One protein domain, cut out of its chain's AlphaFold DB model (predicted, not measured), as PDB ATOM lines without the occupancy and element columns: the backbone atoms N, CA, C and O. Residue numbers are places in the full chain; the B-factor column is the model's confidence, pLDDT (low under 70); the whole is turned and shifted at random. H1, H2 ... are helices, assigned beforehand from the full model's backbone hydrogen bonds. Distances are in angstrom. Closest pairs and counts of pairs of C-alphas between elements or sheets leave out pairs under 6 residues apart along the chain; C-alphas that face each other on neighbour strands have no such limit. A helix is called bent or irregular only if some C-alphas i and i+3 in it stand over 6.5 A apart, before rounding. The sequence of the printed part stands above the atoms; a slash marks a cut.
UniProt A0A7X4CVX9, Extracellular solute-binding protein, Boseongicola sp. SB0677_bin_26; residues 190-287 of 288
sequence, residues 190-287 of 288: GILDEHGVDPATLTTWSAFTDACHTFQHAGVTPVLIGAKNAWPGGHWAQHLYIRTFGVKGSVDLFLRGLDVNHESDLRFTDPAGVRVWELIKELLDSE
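This is residues 190 to 287 of the 288 residues of the protein "Extracellular solute-binding protein" of Boseongicola sp. SB0677_bin_26 (UniProt A0A7X4CVX9). A loose, elongated all-helix domain has H4 crossing the first arm of bent H3 in its middle, H1 and H2 toward one end, and the loop of residues 255 to 270 at the other. The 98 printed residues hold four named helices, H1 to H4 in order, and no named strand; the radius of gyration of the C-alphas is 16.1 A, the spans 50 by 29 by 22 A.

H1, residues 190 to 194, and H2, residues 205 to 217, touch no helix. H3, residues 231 to 254, is one helix by its hydrogen bonds but bent: C-alphas 244 and 247 are 9.0 A apart. Its arms, H3a, residues 231 to 244, and H3b, residues 247 to 254, touch at a steep tilt of 53 degrees, opposite ways, H3a with residues 238 to 242 alone; the closest C-alphas, of Ile 242 and Ser 250, are 5.5 A apart. H4, residues 271 to 285, touches H3a at a steep tilt of 48 degrees, opposite ways, the closest C-alphas being Leu 240 and Val 276, 5.9 A. H2 and H4 are only just apart, at 8.1 A. Every O i to N i+4 pair is within hydrogen-bond range in H1, H2 and H3b; H3a has 9 of 10, H4 10 of 11.

H1 begins at C-alpha 190 (13.965, -29.298, 34.507). H2 measures 18.5 A, H3a 19.7 A and H4 20.4 A, ending at C-alpha 285 (-1.449, -7.877, 31.098).

The farthest C-alphas, of Glu 194 and Val 260, are 50.6 A apart. The printed part has no cut. The links H2 to H3 and H3 to H4 are long; residues 226 to 232 stand free. Residues 260 to 261 have pLDDT under 70.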
ATOM      1  N   GLY A 190      13.458 -29.427  33.139       97.94
ATOM      2  CA  GLY A 190      13.965 -29.298  34.507       97.94
ATOM      3  C   GLY A 190      13.197 -28.259  35.323       97.94
ATOM      4  O   GLY A 190      12.856 -28.525  36.466       97.94
ATOM      5  N   ILE A 191      12.851 -27.119  34.709       97.25
ATOM      6  CA  ILE A 191      12.014 -26.092  35.353       97.25
ATOM      7  C   ILE A 191      10.611 -26.645  35.630       97.25
ATOM      8  O   ILE A 191      10.062 -26.428  36.707       97.25
ATOM      9  N   LEU A 192      10.030 -27.381  34.676       97.62
ATOM     10  CA  LEU A 192       8.726 -28.011  34.883       97.62
ATOM     11  C   LEU A 192       8.753 -29.003  36.059       97.62
ATOM     12  O   LEU A 192       7.888 -28.930  36.929       97.62
ATOM     13  N   ASP A 193       9.756 -29.885  36.105       97.88
ATOM     14  CA  ASP A 193       9.911 -30.898  37.156       97.88
ATOM     15  C   ASP A 193      10.142 -30.274  38.542       97.88
ATOM     16  O   ASP A 193       9.472 -30.643  39.506       97.88
ATOM     17  N   GLU A 194      11.004 -29.253  38.638       98.00
ATOM     18  CA  GLU A 194      11.287 -28.522  39.885       98.00
ATOM     19  C   GLU A 194      10.023 -27.921  40.521       98.00
ATOM     20  O   GLU A 194       9.897 -27.866  41.746       98.00
ATOM     21  N   HIS A 195       9.058 -27.517  39.692       97.62
ATOM     22  CA  HIS A 195       7.792 -26.935  40.133       97.62
ATOM     23  C   HIS A 195       6.608 -27.911  40.076       97.62
ATOM     24  O   HIS A 195       5.470 -27.502  40.311       97.62
ATOM     25  N   GLY A 196       6.851 -29.196  39.797       96.94
ATOM     26  CA  GLY A 196       5.818 -30.235  39.775       96.94
ATOM     27  C   GLY A 196       4.765 -30.054  38.677       96.94
ATOM     28  O   GLY A 196       3.623 -30.484  38.846       96.94
ATOM     29  N   VAL A 197       5.121 -29.406  37.567       97.69
ATOM     30  CA  VAL A 197       4.226 -29.174  36.427       97.69
ATOM     31  C   VAL A 197       4.424 -30.281  35.396       97.69
ATOM     32  O   VAL A 197       5.458 -30.359  34.741       97.69
ATOM     33  N   ASP A 198       3.413 -31.125  35.199       96.50
ATOM     34  CA  ASP A 198       3.435 -32.131  34.134       96.50
ATOM     35  C   ASP A 198       3.007 -31.493  32.794       96.50
ATOM     36  O   ASP A 198       1.844 -31.082  32.665       96.50
ATOM     37  N   PRO A 199       3.884 -31.432  31.768       94.62
ATOM     38  CA  PRO A 199       3.536 -30.859  30.468       94.62
ATOM     39  C   PRO A 199       2.346 -31.560  29.800       94.62
ATOM     40  O   PRO A 199       1.612 -30.918  29.048       94.62
ATOM     41  N   ALA A 200       2.095 -32.843  30.089       95.50
ATOM     42  CA  ALA A 200       0.950 -33.573  29.542       95.50
ATOM     43  C   ALA A 200      -0.402 -33.048  30.059       95.50
ATOM     44  O   ALA A 200      -1.440 -33.325  29.456       95.50
ATOM     45  N   THR A 201      -0.404 -32.278  31.150       94.88
ATOM     46  CA  THR A 201      -1.616 -31.673  31.723       94.88
ATOM     47  C   THR A 201      -1.942 -30.299  31.132       94.88
ATOM     48  O   THR A 201      -3.089 -29.854  31.232       94.88
ATOM     49  N   LEU A 202      -0.994 -29.660  30.430       94.38
ATOM     50  CA  LEU A 202      -1.121 -28.328  29.814       94.38
ATOM     51  C   LEU A 202      -1.933 -28.373  28.507       94.38
ATOM     52  O   LEU A 202      -1.490 -27.982  27.430       94.38
ATOM     53  N   THR A 203      -3.148 -28.900  28.608       92.62
ATOM     54  CA  THR A 203      -4.054 -29.178  27.483       92.62
ATOM     55  C   THR A 203      -5.105 -28.093  27.276       92.62
ATOM     56  O   THR A 203      -5.827 -28.104  26.280       92.62
ATOM     57  N   THR A 204      -5.198 -27.147  28.209       93.50
ATOM     58  CA  THR A 204      -6.163 -26.046  28.192       93.50
ATOM     59  C   THR A 204      -5.457 -24.727  28.467       93.50
ATOM     60  O   THR A 204      -4.388 -24.703  29.074       93.50
ATOM     61  N   TRP A 205      -6.079 -23.627  28.042       93.12
ATOM     62  CA  TRP A 205      -5.565 -22.285  28.313       93.12
ATOM     63  C   TRP A 205      -5.406 -22.021  29.812       93.12
ATOM     64  O   TRP A 205      -4.357 -21.554  30.232       93.12
ATOM     65  N   SER A 206      -6.398 -22.403  30.619       95.56
ATOM     66  CA  SER A 206      -6.342 -22.228  32.072       95.56
ATOM     67  C   SER A 206      -5.207 -23.028  32.710       95.56
ATOM     68  O   SER A 206      -4.465 -22.487  33.514       95.56
ATOM     69  N   ALA A 207      -5.007 -24.290  32.306       96.38
ATOM     70  CA  ALA A 207      -3.890 -25.088  32.819       96.38
ATOM     71  C   ALA A 207      -2.530 -24.465  32.460       96.38
ATOM     72  O   ALA A 207      -1.602 -24.487  33.264       96.38
ATOM     73  N   PHE A 208      -2.421 -23.885  31.261       95.62
ATOM     74  CA  PHE A 208      -1.235 -23.143  30.844       95.62
ATOM     75  C   PHE A 208      -1.010 -21.890  31.705       95.62
ATOM     76  O   PHE A 208       0.080 -21.725  32.247       95.62
ATOM     77  N   THR A 209      -2.026 -21.045  31.902       96.31
ATOM     78  CA  THR A 209      -1.893 -19.827  32.720       96.31
ATOM     79  C   THR A 209      -1.657 -20.132  34.200       96.31
ATOM     80  O   THR A 209      -0.888 -19.428  34.847       96.31
ATOM     81  N   ASP A 210      -2.230 -21.213  34.736       96.62
ATOM     82  CA  ASP A 210      -1.974 -21.673  36.111       96.62
ATOM     83  C   ASP A 210      -0.503 -22.083  36.305       96.62
ATOM     84  O   ASP A 210       0.123 -21.763  37.324       96.62
ATOM     85  N   ALA A 211       0.088 -22.742  35.302       97.38
ATOM     86  CA  ALA A 211       1.521 -23.022  35.290       97.38
ATOM     87  C   ALA A 211       2.338 -21.723  35.207       97.38
ATOM     88  O   ALA A 211       3.291 -21.554  35.968       97.38
ATOM     89  N   CYS A 212       1.934 -20.763  34.365       97.12
ATOM     90  CA  CYS A 212       2.595 -19.459  34.292       97.12
ATOM     91  C   CYS A 212       2.579 -18.715  35.634       97.12
ATOM     92  O   CYS A 212       3.621 -18.227  36.073       97.12
ATOM     93  N   HIS A 213       1.447 -18.696  36.336       96.38
ATOM     94  CA  HIS A 213       1.358 -18.131  37.683       96.38
ATOM     95  C   HIS A 213       2.289 -18.832  38.679       96.38
ATOM     96  O   HIS A 213       2.921 -18.174  39.505       96.38
ATOM     97  N   THR A 214       2.408 -20.161  38.590       96.62
ATOM     98  CA  THR A 214       3.333 -20.939  39.430       96.62
ATOM     99  C   THR A 214       4.779 -20.488  39.217       96.62
ATOM    100  O   THR A 214       5.487 -20.220  40.190       96.62
ATOM    101  N   PHE A 215       5.203 -20.329  37.960       97.50
ATOM    102  CA  PHE A 215       6.554 -19.868  37.630       97.50
ATOM    103  C   PHE A 215       6.797 -18.423  38.074       97.50
ATOM    104  O   PHE A 215       7.814 -18.153  38.714       97.50
ATOM    105  N   GLN A 216       5.847 -17.511  37.850       96.31
ATOM    106  CA  GLN A 216       5.971 -16.123  38.312       96.31
ATOM    107  C   GLN A 216       6.138 -16.021  39.828       96.31
ATOM    108  O   GLN A 216       7.018 -15.301  40.299       96.31
ATOM    109  N   HIS A 217       5.335 -16.753  40.606       95.81
ATOM    110  CA  HIS A 217       5.458 -16.766  42.066       95.81
ATOM    111  C   HIS A 217       6.807 -17.319  42.543       95.81
ATOM    112  O   HIS A 217       7.283 -16.932  43.611       95.81
ATOM    113  N   ALA A 218       7.436 -18.186  41.748       96.94
ATOM    114  CA  ALA A 218       8.783 -18.690  41.987       96.94
ATOM    115  C   ALA A 218       9.897 -17.764  41.454       96.94
ATOM    116  O   ALA A 218      11.076 -18.067  41.630       96.94
ATOM    117  N   GLY A 219       9.558 -16.635  40.819       96.25
ATOM    118  CA  GLY A 219      10.523 -15.717  40.206       96.25
ATOM    119  C   GLY A 219      11.123 -16.224  38.890       96.25
ATOM    120  O   GLY A 219      12.163 -15.727  38.460       96.25
ATOM    121  N   VAL A 220      10.489 -17.208  38.253       97.38
ATOM    122  CA  VAL A 220      10.881 -17.769  36.956       97.38
ATOM    123  C   VAL A 220      10.026 -17.135  35.865       97.38
ATOM    124  O   VAL A 220       8.806 -17.110  35.983       97.38
ATOM    125  N   THR A 221      10.650 -16.643  34.790       95.75
ATOM    126  CA  THR A 221       9.933 -16.124  33.614       95.75
ATOM    127  C   THR A 221       9.149 -17.251  32.929       95.75
ATOM    128  O   THR A 221       9.784 -18.179  32.419       95.75
ATOM    129  N   PRO A 222       7.804 -17.193  32.888       95.19
ATOM    130  CA  PRO A 222       6.991 -18.251  32.289       95.19
ATOM    131  C   PRO A 222       7.177 -18.418  30.783       95.19
ATOM    132  O   PRO A 222       7.290 -19.546  30.300       95.19
ATOM    133  N   VAL A 223       7.174 -17.313  30.031       92.81
ATOM    134  CA  VAL A 223       7.181 -17.341  28.567       92.81
ATOM    135  C   VAL A 223       8.295 -16.451  28.024       92.81
ATOM    136  O   VAL A 223       8.350 -15.248  28.249       92.81
ATOM    137  N   LEU A 224       9.193 -17.040  27.233       90.31
ATOM    138  CA  LEU A 224      10.253 -16.304  26.548       90.31
ATOM    139  C   LEU A 224       9.862 -16.048  25.084       90.31
ATOM    140  O   LEU A 224       9.759 -16.989  24.298       90.31
ATOM    141  N   ILE A 225       9.711 -14.776  24.691       85.56
ATOM    142  CA  ILE A 225       9.435 -14.383  23.296       85.56
ATOM    143  C   ILE A 225      10.390 -13.273  22.855       85.56
ATOM    144  O   ILE A 225      10.414 -12.179  23.414       85.56
ATOM    145  N   GLY A 226      11.128 -13.512  21.769       83.88
ATOM    146  CA  GLY A 226      11.970 -12.507  21.110       83.88
ATOM    147  C   GLY A 226      11.173 -11.502  20.267       83.88
ATOM    148  O   GLY A 226      11.401 -11.390  19.068       83.88
ATOM    149  N   ALA A 227      10.233 -10.763  20.858       79.62
ATOM    150  CA  ALA A 227       9.221  -9.990  20.121       79.62
ATOM    151  C   ALA A 227       9.736  -8.744  19.360       79.62
ATOM    152  O   ALA A 227       8.950  -8.076  18.691       79.62
ATOM    153  N   LYS A 228      11.042  -8.434  19.407       83.31
ATOM    154  CA  LYS A 228      11.635  -7.241  18.771       83.31
ATOM    155  C   LYS A 228      11.287  -7.109  17.282       83.31
ATOM    156  O   LYS A 228      11.068  -5.998  16.814       83.31
ATOM    157  N   ASN A 229      11.217  -8.229  16.561       78.38
ATOM    158  CA  ASN A 229      10.954  -8.253  15.119       78.38
ATOM    159  C   ASN A 229       9.497  -8.607  14.768       78.38
ATOM    160  O   ASN A 229       9.235  -8.981  13.632       78.38
ATOM    161  N   ALA A 230       8.564  -8.497  15.724       83.19
ATOM    162  CA  ALA A 230       7.122  -8.771  15.615       83.19
ATOM    163  C   ALA A 230       6.715 -10.212  15.233       83.19
ATOM    164  O   ALA A 230       5.832 -10.774  15.883       83.19
ATOM    165  N   TRP A 231       7.358 -10.842  14.245       80.31
ATOM    166  CA  TRP A 231       7.011 -12.168  13.726       80.31
ATOM    167  C   TRP A 231       6.968 -13.278  14.794       80.31
ATOM    168  O   TRP A 231       6.036 -14.082  14.727       80.31
ATOM    169  N   PRO A 232       7.824 -13.306  15.849       84.31
ATOM    170  CA  PRO A 232       7.699 -14.338  16.881       84.31
ATOM    171  C   PRO A 232       6.403 -14.201  17.687       84.31
ATOM    172  O   PRO A 232       5.789 -15.199  18.053       84.31
ATOM    173  N   GLY A 233       5.942 -12.966  17.921       84.38
ATOM    174  CA  GLY A 233       4.621 -12.707  18.503       84.38
ATOM    175  C   GLY A 233       3.484 -13.040  17.530       84.38
ATOM    176  O   GLY A 233       2.434 -13.530  17.941       84.38
ATOM    177  N   GLY A 234       3.714 -12.857  16.227       86.56
ATOM    178  CA  GLY A 234       2.805 -13.300  15.168       86.56
ATOM    179  C   GLY A 234       2.513 -14.803  15.217       86.56
ATOM    180  O   GLY A 234       1.357 -15.195  15.069       86.56
ATOM    181  N   HIS A 235       3.509 -15.645  15.517       86.50
ATOM    182  CA  HIS A 235       3.294 -17.088  15.683       86.50
ATOM    183  C   HIS A 235       2.416 -17.438  16.886       86.50
ATOM    184  O   HIS A 235       1.589 -18.343  16.783       86.50
ATOM    185  N   TRP A 236       2.516 -16.699  17.994       87.00
ATOM    186  CA  TRP A 236       1.593 -16.861  19.123       87.00
ATOM    187  C   TRP A 236       0.153 -16.565  18.715       87.00
ATOM    188  O   TRP A 236      -0.746 -17.369  18.971       87.00
ATOM    189  N   ALA A 237      -0.060 -15.451  18.011       88.06
ATOM    190  CA  ALA A 237      -1.377 -15.116  17.490       88.06
ATOM    191  C   ALA A 237      -1.887 -16.205  16.538       88.06
ATOM    192  O   ALA A 237      -2.995 -16.710  16.713       88.06
ATOM    193  N   GLN A 238      -1.065 -16.624  15.576       87.75
ATOM    194  CA  GLN A 238      -1.396 -17.675  14.617       87.75
ATOM    195  C   GLN A 238      -1.779 -18.992  15.309       87.75
ATOM    196  O   GLN A 238      -2.773 -19.614  14.932       87.75
ATOM    197  N   HIS A 239      -1.048 -19.396  16.351       90.06
ATOM    198  CA  HIS A 239      -1.367 -20.594  17.122       90.06
ATOM    199  C   HIS A 239      -2.750 -20.492  17.774       90.06
ATOM    200  O   HIS A 239      -3.544 -21.433  17.699       90.06
ATOM    201  N   LEU A 240      -3.072 -19.342  18.370       91.81
ATOM    202  CA  LEU A 240      -4.367 -19.106  19.011       91.81
ATOM    203  C   LEU A 240      -5.516 -19.045  18.001       91.81
ATOM    204  O   LEU A 240      -6.581 -19.605  18.267       91.81
ATOM    205  N   TYR A 241      -5.297 -18.470  16.817       92.44
ATOM    206  CA  TYR A 241      -6.247 -18.575  15.706       92.44
ATOM    207  C   TYR A 241      -6.492 -20.037  15.321       92.44
ATOM    208  O   TYR A 241      -7.649 -20.454  15.263       92.44
ATOM    209  N   ILE A 242      -5.439 -20.851  15.181       91.44
ATOM    210  CA  ILE A 242      -5.562 -22.289  14.869       91.44
ATOM    211  C   ILE A 242      -6.334 -23.042  15.950       91.44
ATOM    212  O   ILE A 242      -7.143 -23.913  15.625       91.44
ATOM    213  N   ARG A 243      -6.127 -22.722  17.230       90.56
ATOM    214  CA  ARG A 243      -6.879 -23.334  18.337       90.56
ATOM    215  C   ARG A 243      -8.340 -22.888  18.384       90.56
ATOM    216  O   ARG A 243      -9.179 -23.667  18.823       90.56
ATOM    217  N   THR A 244      -8.643 -21.687  17.901       92.50
ATOM    218  CA  THR A 244      -9.985 -21.093  17.970       92.50
ATOM    219  C   THR A 244     -10.852 -21.450  16.762       92.50
ATOM    220  O   THR A 244     -12.011 -21.819  16.916       92.50
ATOM    221  N   PHE A 245     -10.293 -21.380  15.554       91.12
ATOM    222  CA  PHE A 245     -11.002 -21.611  14.288       91.12
ATOM    223  C   PHE A 245     -10.726 -22.990  13.675       91.12
ATOM    224  O   PHE A 245     -11.279 -23.339  12.629       91.12
ATOM    225  N   GLY A 246      -9.837 -23.777  14.285       90.56
ATOM    226  CA  GLY A 246      -9.264 -24.958  13.652       90.56
ATOM    227  C   GLY A 246      -8.313 -24.590  12.509       90.56
ATOM    228  O   GLY A 246      -8.169 -23.429  12.118       90.56
ATOM    229  N   VAL A 247      -7.661 -25.606  11.937       85.50
ATOM    230  CA  VAL A 247      -6.712 -25.412  10.827       85.50
ATOM    231  C   VAL A 247      -7.413 -24.800   9.616       85.50
ATOM    232  O   VAL A 247      -6.955 -23.779   9.117       85.50
ATOM    233  N   LYS A 248      -8.538 -25.386   9.179       87.06
ATOM    234  CA  LYS A 248      -9.266 -24.902   7.999       87.06
ATOM    235  C   LYS A 248      -9.749 -23.466   8.191       87.06
ATOM    236  O   LYS A 248      -9.439 -22.625   7.363       87.06
ATOM    237  N   GLY A 249     -10.439 -23.174   9.296       90.62
ATOM    238  CA  GLY A 249     -10.957 -21.829   9.548       90.62
ATOM    239  C   GLY A 249      -9.851 -20.775   9.668       90.62
ATOM    240  O   GLY A 249     -10.036 -19.643   9.242       90.62
ATOM    241  N   SER A 250      -8.671 -21.149  10.173       89.19
ATOM    242  CA  SER A 250      -7.516 -20.242  10.199       89.19
ATOM    243  C   SER A 250      -6.953 -19.981   8.810       89.19
ATOM    244  O   SER A 250      -6.694 -18.831   8.479       89.19
ATOM    245  N   VAL A 251      -6.795 -21.017   7.982       84.62
ATOM    246  CA  VAL A 251      -6.384 -20.854   6.577       84.62
ATOM    247  C   VAL A 251      -7.400 -19.987   5.830       84.62
ATOM    248  O   VAL A 251      -7.010 -19.004   5.210       84.62
ATOM    249  N   ASP A 252      -8.696 -20.272   5.992       87.44
ATOM    250  CA  ASP A 252      -9.805 -19.468   5.469       87.44
ATOM    251  C   ASP A 252      -9.715 -18.004   5.893       87.44
ATOM    252  O   ASP A 252      -9.957 -17.117   5.082       87.44
ATOM    253  N   LEU A 253      -9.363 -17.727   7.144       88.94
ATOM    254  CA  LEU A 253      -9.253 -16.365   7.647       88.94
ATOM    255  C   LEU A 253      -7.994 -15.644   7.137       88.94
ATOM    256  O   LEU A 253      -8.083 -14.487   6.723       88.94
ATOM    257  N   PHE A 254      -6.833 -16.305   7.168       85.62
ATOM    258  CA  PHE A 254      -5.542 -15.699   6.822       85.62
ATOM    259  C   PHE A 254      -5.328 -15.542   5.318       85.62
ATOM    260  O   PHE A 254      -4.711 -14.565   4.907       85.62
ATOM    261  N   LEU A 255      -5.823 -16.472   4.499       80.75
ATOM    262  CA  LEU A 255      -5.667 -16.411   3.041       80.75
ATOM    263  C   LEU A 255      -6.756 -15.583   2.355       80.75
ATOM    264  O   LEU A 255      -6.656 -15.312   1.159       80.75
ATOM    265  N   ARG A 256      -7.772 -15.138   3.104       83.56
ATOM    266  CA  ARG A 256      -8.881 -14.336   2.583       83.56
ATOM    267  C   ARG A 256      -8.372 -13.093   1.850       83.56
ATOM    268  O   ARG A 256      -7.878 -12.153   2.472       83.56
ATOM    269  N   GLY A 257      -8.566 -13.065   0.534       73.81
ATOM    270  CA  GLY A 257      -8.170 -11.946  -0.327       73.81
ATOM    271  C   GLY A 257      -6.669 -11.860  -0.626       73.81
ATOM    272  O   GLY A 257      -6.258 -10.920  -1.299       73.81
ATOM    273  N   LEU A 258      -5.869 -12.815  -0.143       72.31
ATOM    274  CA  LEU A 258      -4.461 -12.991  -0.516       72.31
ATOM    275  C   LEU A 258      -4.287 -14.141  -1.510       72.31
ATOM    276  O   LEU A 258      -3.426 -14.071  -2.379       72.31
ATOM    277  N   ASP A 259      -5.111 -15.183  -1.395       71.25
ATOM    278  CA  ASP A 259      -5.169 -16.283  -2.350       71.25
ATOM    279  C   ASP A 259      -6.417 -16.167  -3.221       71.25
ATOM    280  O   ASP A 259      -7.545 -16.197  -2.728       71.25
ATOM    281  N   VAL A 260      -6.219 -16.077  -4.533       66.44
ATOM    282  CA  VAL A 260      -7.319 -16.054  -5.506       66.44
ATOM    283  C   VAL A 260      -8.090 -17.373  -5.563       66.44
ATOM    284  O   VAL A 260      -9.208 -17.397  -6.066       66.44
ATOM    285  N   ASN A 261      -7.516 -18.464  -5.054       67.44
ATOM    286  CA  ASN A 261      -8.185 -19.758  -4.956       67.44
ATOM    287  C   ASN A 261      -8.965 -19.924  -3.643       67.44
ATOM    288  O   ASN A 261      -9.607 -20.957  -3.451       67.44
ATOM    289  N   HIS A 262      -8.911 -18.936  -2.740       71.69
ATOM    290  CA  HIS A 262      -9.420 -19.069  -1.378       71.69
ATOM    291  C   HIS A 262     -10.407 -17.957  -1.009       71.69
ATOM    292  O   HIS A 262     -10.038 -16.848  -0.618       71.69
ATOM    293  N   GLU A 263     -11.698 -18.275  -1.087       79.06
ATOM    294  CA  GLU A 263     -12.777 -17.391  -0.637       79.06
ATOM    295  C   GLU A 263     -13.221 -17.740   0.791       79.06
ATOM    296  O   GLU A 263     -13.339 -18.907   1.165       79.06
ATOM    297  N   SER A 264     -13.476 -16.715   1.607       86.62
ATOM    298  CA  SER A 264     -13.913 -16.875   2.996       86.62
ATOM    299  C   SER A 264     -14.667 -15.643   3.485       86.62
ATOM    300  O   SER A 264     -14.239 -14.511   3.250       86.62
ATOM    301  N   ASP A 265     -15.752 -15.871   4.225       89.94
ATOM    302  CA  ASP A 265     -16.525 -14.823   4.902       89.94
ATOM    303  C   ASP A 265     -16.041 -14.540   6.335       89.94
ATOM    304  O   ASP A 265     -16.521 -13.596   6.966       89.94
ATOM    305  N   LEU A 266     -15.096 -15.335   6.856       91.62
ATOM    306  CA  LEU A 266     -14.564 -15.165   8.209       91.62
ATOM    307  C   LEU A 266     -13.819 -13.836   8.347       91.62
ATOM    308  O   LEU A 266     -13.071 -13.412   7.457       91.62
ATOM    309  N   ARG A 267     -13.974 -13.187   9.503       91.00
ATOM    310  CA  ARG A 267     -13.322 -11.910   9.810       91.00
ATOM    311  C   ARG A 267     -12.559 -11.976  11.122       91.00
ATOM    312  O   ARG A 267     -13.016 -12.540  12.111       91.00
ATOM    313  N   PHE A 268     -11.439 -11.257  11.170       89.75
ATOM    314  CA  PHE A 268     -10.681 -11.043  12.409       89.75
ATOM    315  C   PHE A 268     -11.512 -10.330  13.490       89.75
ATOM    316  O   PHE A 268     -11.201 -10.426  14.672       89.75
ATOM    317  N   THR A 269     -12.571  -9.627  13.083       93.50
ATOM    318  CA  THR A 269     -13.506  -8.913  13.959       93.50
ATOM    319  C   THR A 269     -14.703  -9.753  14.404       93.50
ATOM    320  O   THR A 269     -15.526  -9.254  15.169       93.50
ATOM    321  N   ASP A 270     -14.851 -10.989  13.920       94.12
ATOM    322  CA  ASP A 270     -15.893 -11.886  14.427       94.12
ATOM    323  C   ASP A 270     -15.619 -12.209  15.907       94.12
ATOM    324  O   ASP A 270     -14.458 -12.174  16.323       94.12
ATOM    325  N   PRO A 271     -16.630 -12.568  16.724       95.75
ATOM    326  CA  PRO A 271     -16.433 -12.805  18.158       95.75
ATOM    327  C   PRO A 271     -15.295 -13.785  18.485       95.75
ATOM    328  O   PRO A 271     -14.526 -13.562  19.416       95.75
ATOM    329  N   ALA A 272     -15.137 -14.837  17.678       93.56
ATOM    330  CA  ALA A 272     -14.036 -15.790  17.805       93.56
ATOM    331  C   ALA A 272     -12.660 -15.169  17.476       93.56
ATOM    332  O   ALA A 272     -11.666 -15.501  18.113       93.56
ATOM    333  N   GLY A 273     -12.592 -14.231  16.527       93.31
ATOM    334  CA  GLY A 273     -11.364 -13.508  16.189       93.31
ATOM    335  C   GLY A 273     -10.982 -12.502  17.271       93.31
ATOM    336  O   GLY A 273      -9.823 -12.434  17.675       93.31
ATOM    337  N   VAL A 274     -11.971 -11.800  17.828       95.62
ATOM    338  CA  VAL A 274     -11.778 -10.918  18.988       95.62
ATOM    339  C   VAL A 274     -11.269 -11.710  20.193       95.62
ATOM    340  O   VAL A 274     -10.319 -11.273  20.840       95.62
ATOM    341  N   ARG A 275     -11.812 -12.910  20.441       94.69
ATOM    342  CA  ARG A 275     -11.368 -13.778  21.541       94.69
ATOM    343  C   ARG A 275      -9.871 -14.096  21.480       94.69
ATOM    344  O   ARG A 275      -9.227 -14.146  22.520       94.69
ATOM    345  N   VAL A 276      -9.297 -14.277  20.291       94.25
ATOM    346  CA  VAL A 276      -7.848 -14.505  20.148       94.25
ATOM    347  C   VAL A 276      -7.044 -13.318  20.682       94.25
ATOM    348  O   VAL A 276      -6.078 -13.511  21.419       94.25
ATOM    349  N   TRP A 277      -7.458 -12.089  20.371       93.25
ATOM    350  CA  TRP A 277      -6.798 -10.886  20.883       93.25
ATOM    351  C   TRP A 277      -6.987 -10.697  22.387       93.25
ATOM    352  O   TRP A 277      -6.068 -10.218  23.045       93.25
ATOM    353  N   GLU A 278      -8.129 -11.104  22.943       94.94
ATOM    354  CA  GLU A 278      -8.335 -11.120  24.397       94.94
ATOM    355  C   GLU A 278      -7.354 -12.065  25.098       94.94
ATOM    356  O   GLU A 278      -6.772 -11.678  26.104       94.94
ATOM    357  N   LEU A 279      -7.119 -13.263  24.549       94.12
ATOM    358  CA  LEU A 279      -6.148 -14.221  25.098       94.12
ATOM    359  C   LEU A 279      -4.714 -13.678  25.030       94.12
ATOM    360  O   LEU A 279      -3.959 -13.790  25.988       94.12
ATOM    361  N   ILE A 280      -4.334 -13.041  23.918       91.88
ATOM    362  CA  ILE A 280      -3.019 -12.388  23.801       91.88
ATOM    363  C   ILE A 280      -2.895 -11.255  24.822       91.88
ATOM    364  O   ILE A 280      -1.865 -11.127  25.479       91.88
ATOM    365  N   LYS A 281      -3.942 -10.438  24.969       92.88
ATOM    366  CA  LYS A 281      -3.974  -9.363  25.960       92.88
ATOM    367  C   LYS A 281      -3.837  -9.909  27.380       92.88
ATOM    368  O   LYS A 281      -3.096  -9.327  28.156       92.88
ATOM    369  N   GLU A 282      -4.498 -11.016  27.697       93.44
ATOM    370  CA  GLU A 282      -4.387 -11.690  28.991       93.44
ATOM    371  C   GLU A 282      -2.938 -12.093  29.300       93.44
ATOM    372  O   GLU A 282      -2.471 -11.829  30.406       93.44
ATOM    373  N   LEU A 283      -2.198 -12.643  28.325       90.56
ATOM    374  CA  LEU A 283      -0.773 -12.958  28.509       90.56
ATOM    375  C   LEU A 283       0.059 -11.711  28.824       90.56
ATOM    376  O   LEU A 283       0.892 -11.734  29.725       90.56
ATOM    377  N   LEU A 284      -0.170 -10.630  28.073       90.12
ATOM    378  CA  LEU A 284       0.594  -9.391  28.205       90.12
ATOM    379  C   LEU A 284       0.281  -8.658  29.514       90.12
ATOM    380  O   LEU A 284       1.199  -8.216  30.197       90.12
ATOM    381  N   ASP A 285      -0.999  -8.545  29.871       94.06
ATOM    382  CA  ASP A 285      -1.449  -7.877  31.098       94.06
ATOM    383  C   ASP A 285      -1.031  -8.652  32.358       94.06
ATOM    384  O   ASP A 285      -0.882  -8.052  33.421       94.06
ATOM    385  N   SER A 286      -0.852  -9.973  32.245       92.50
ATOM    386  CA  SER A 286      -0.381 -10.819  33.347       92.50
ATOM    387  C   SER A 286       1.140 -10.803  33.514       92.50
ATOM    388  O   SER A 286       1.630 -11.383  34.476       92.50
ATOM    389  N   GLU A 287       1.886 -10.153  32.611       88.69
ATOM    390  CA  GLU A 287       3.359 -10.076  32.618       88.69
ATOM    391  C   GLU A 287       4.059 -11.453  32.633       88.69
ATOM    392  O   GLU A 287       5.081 -11.643  33.304       88.69
TER     393      GLU A 287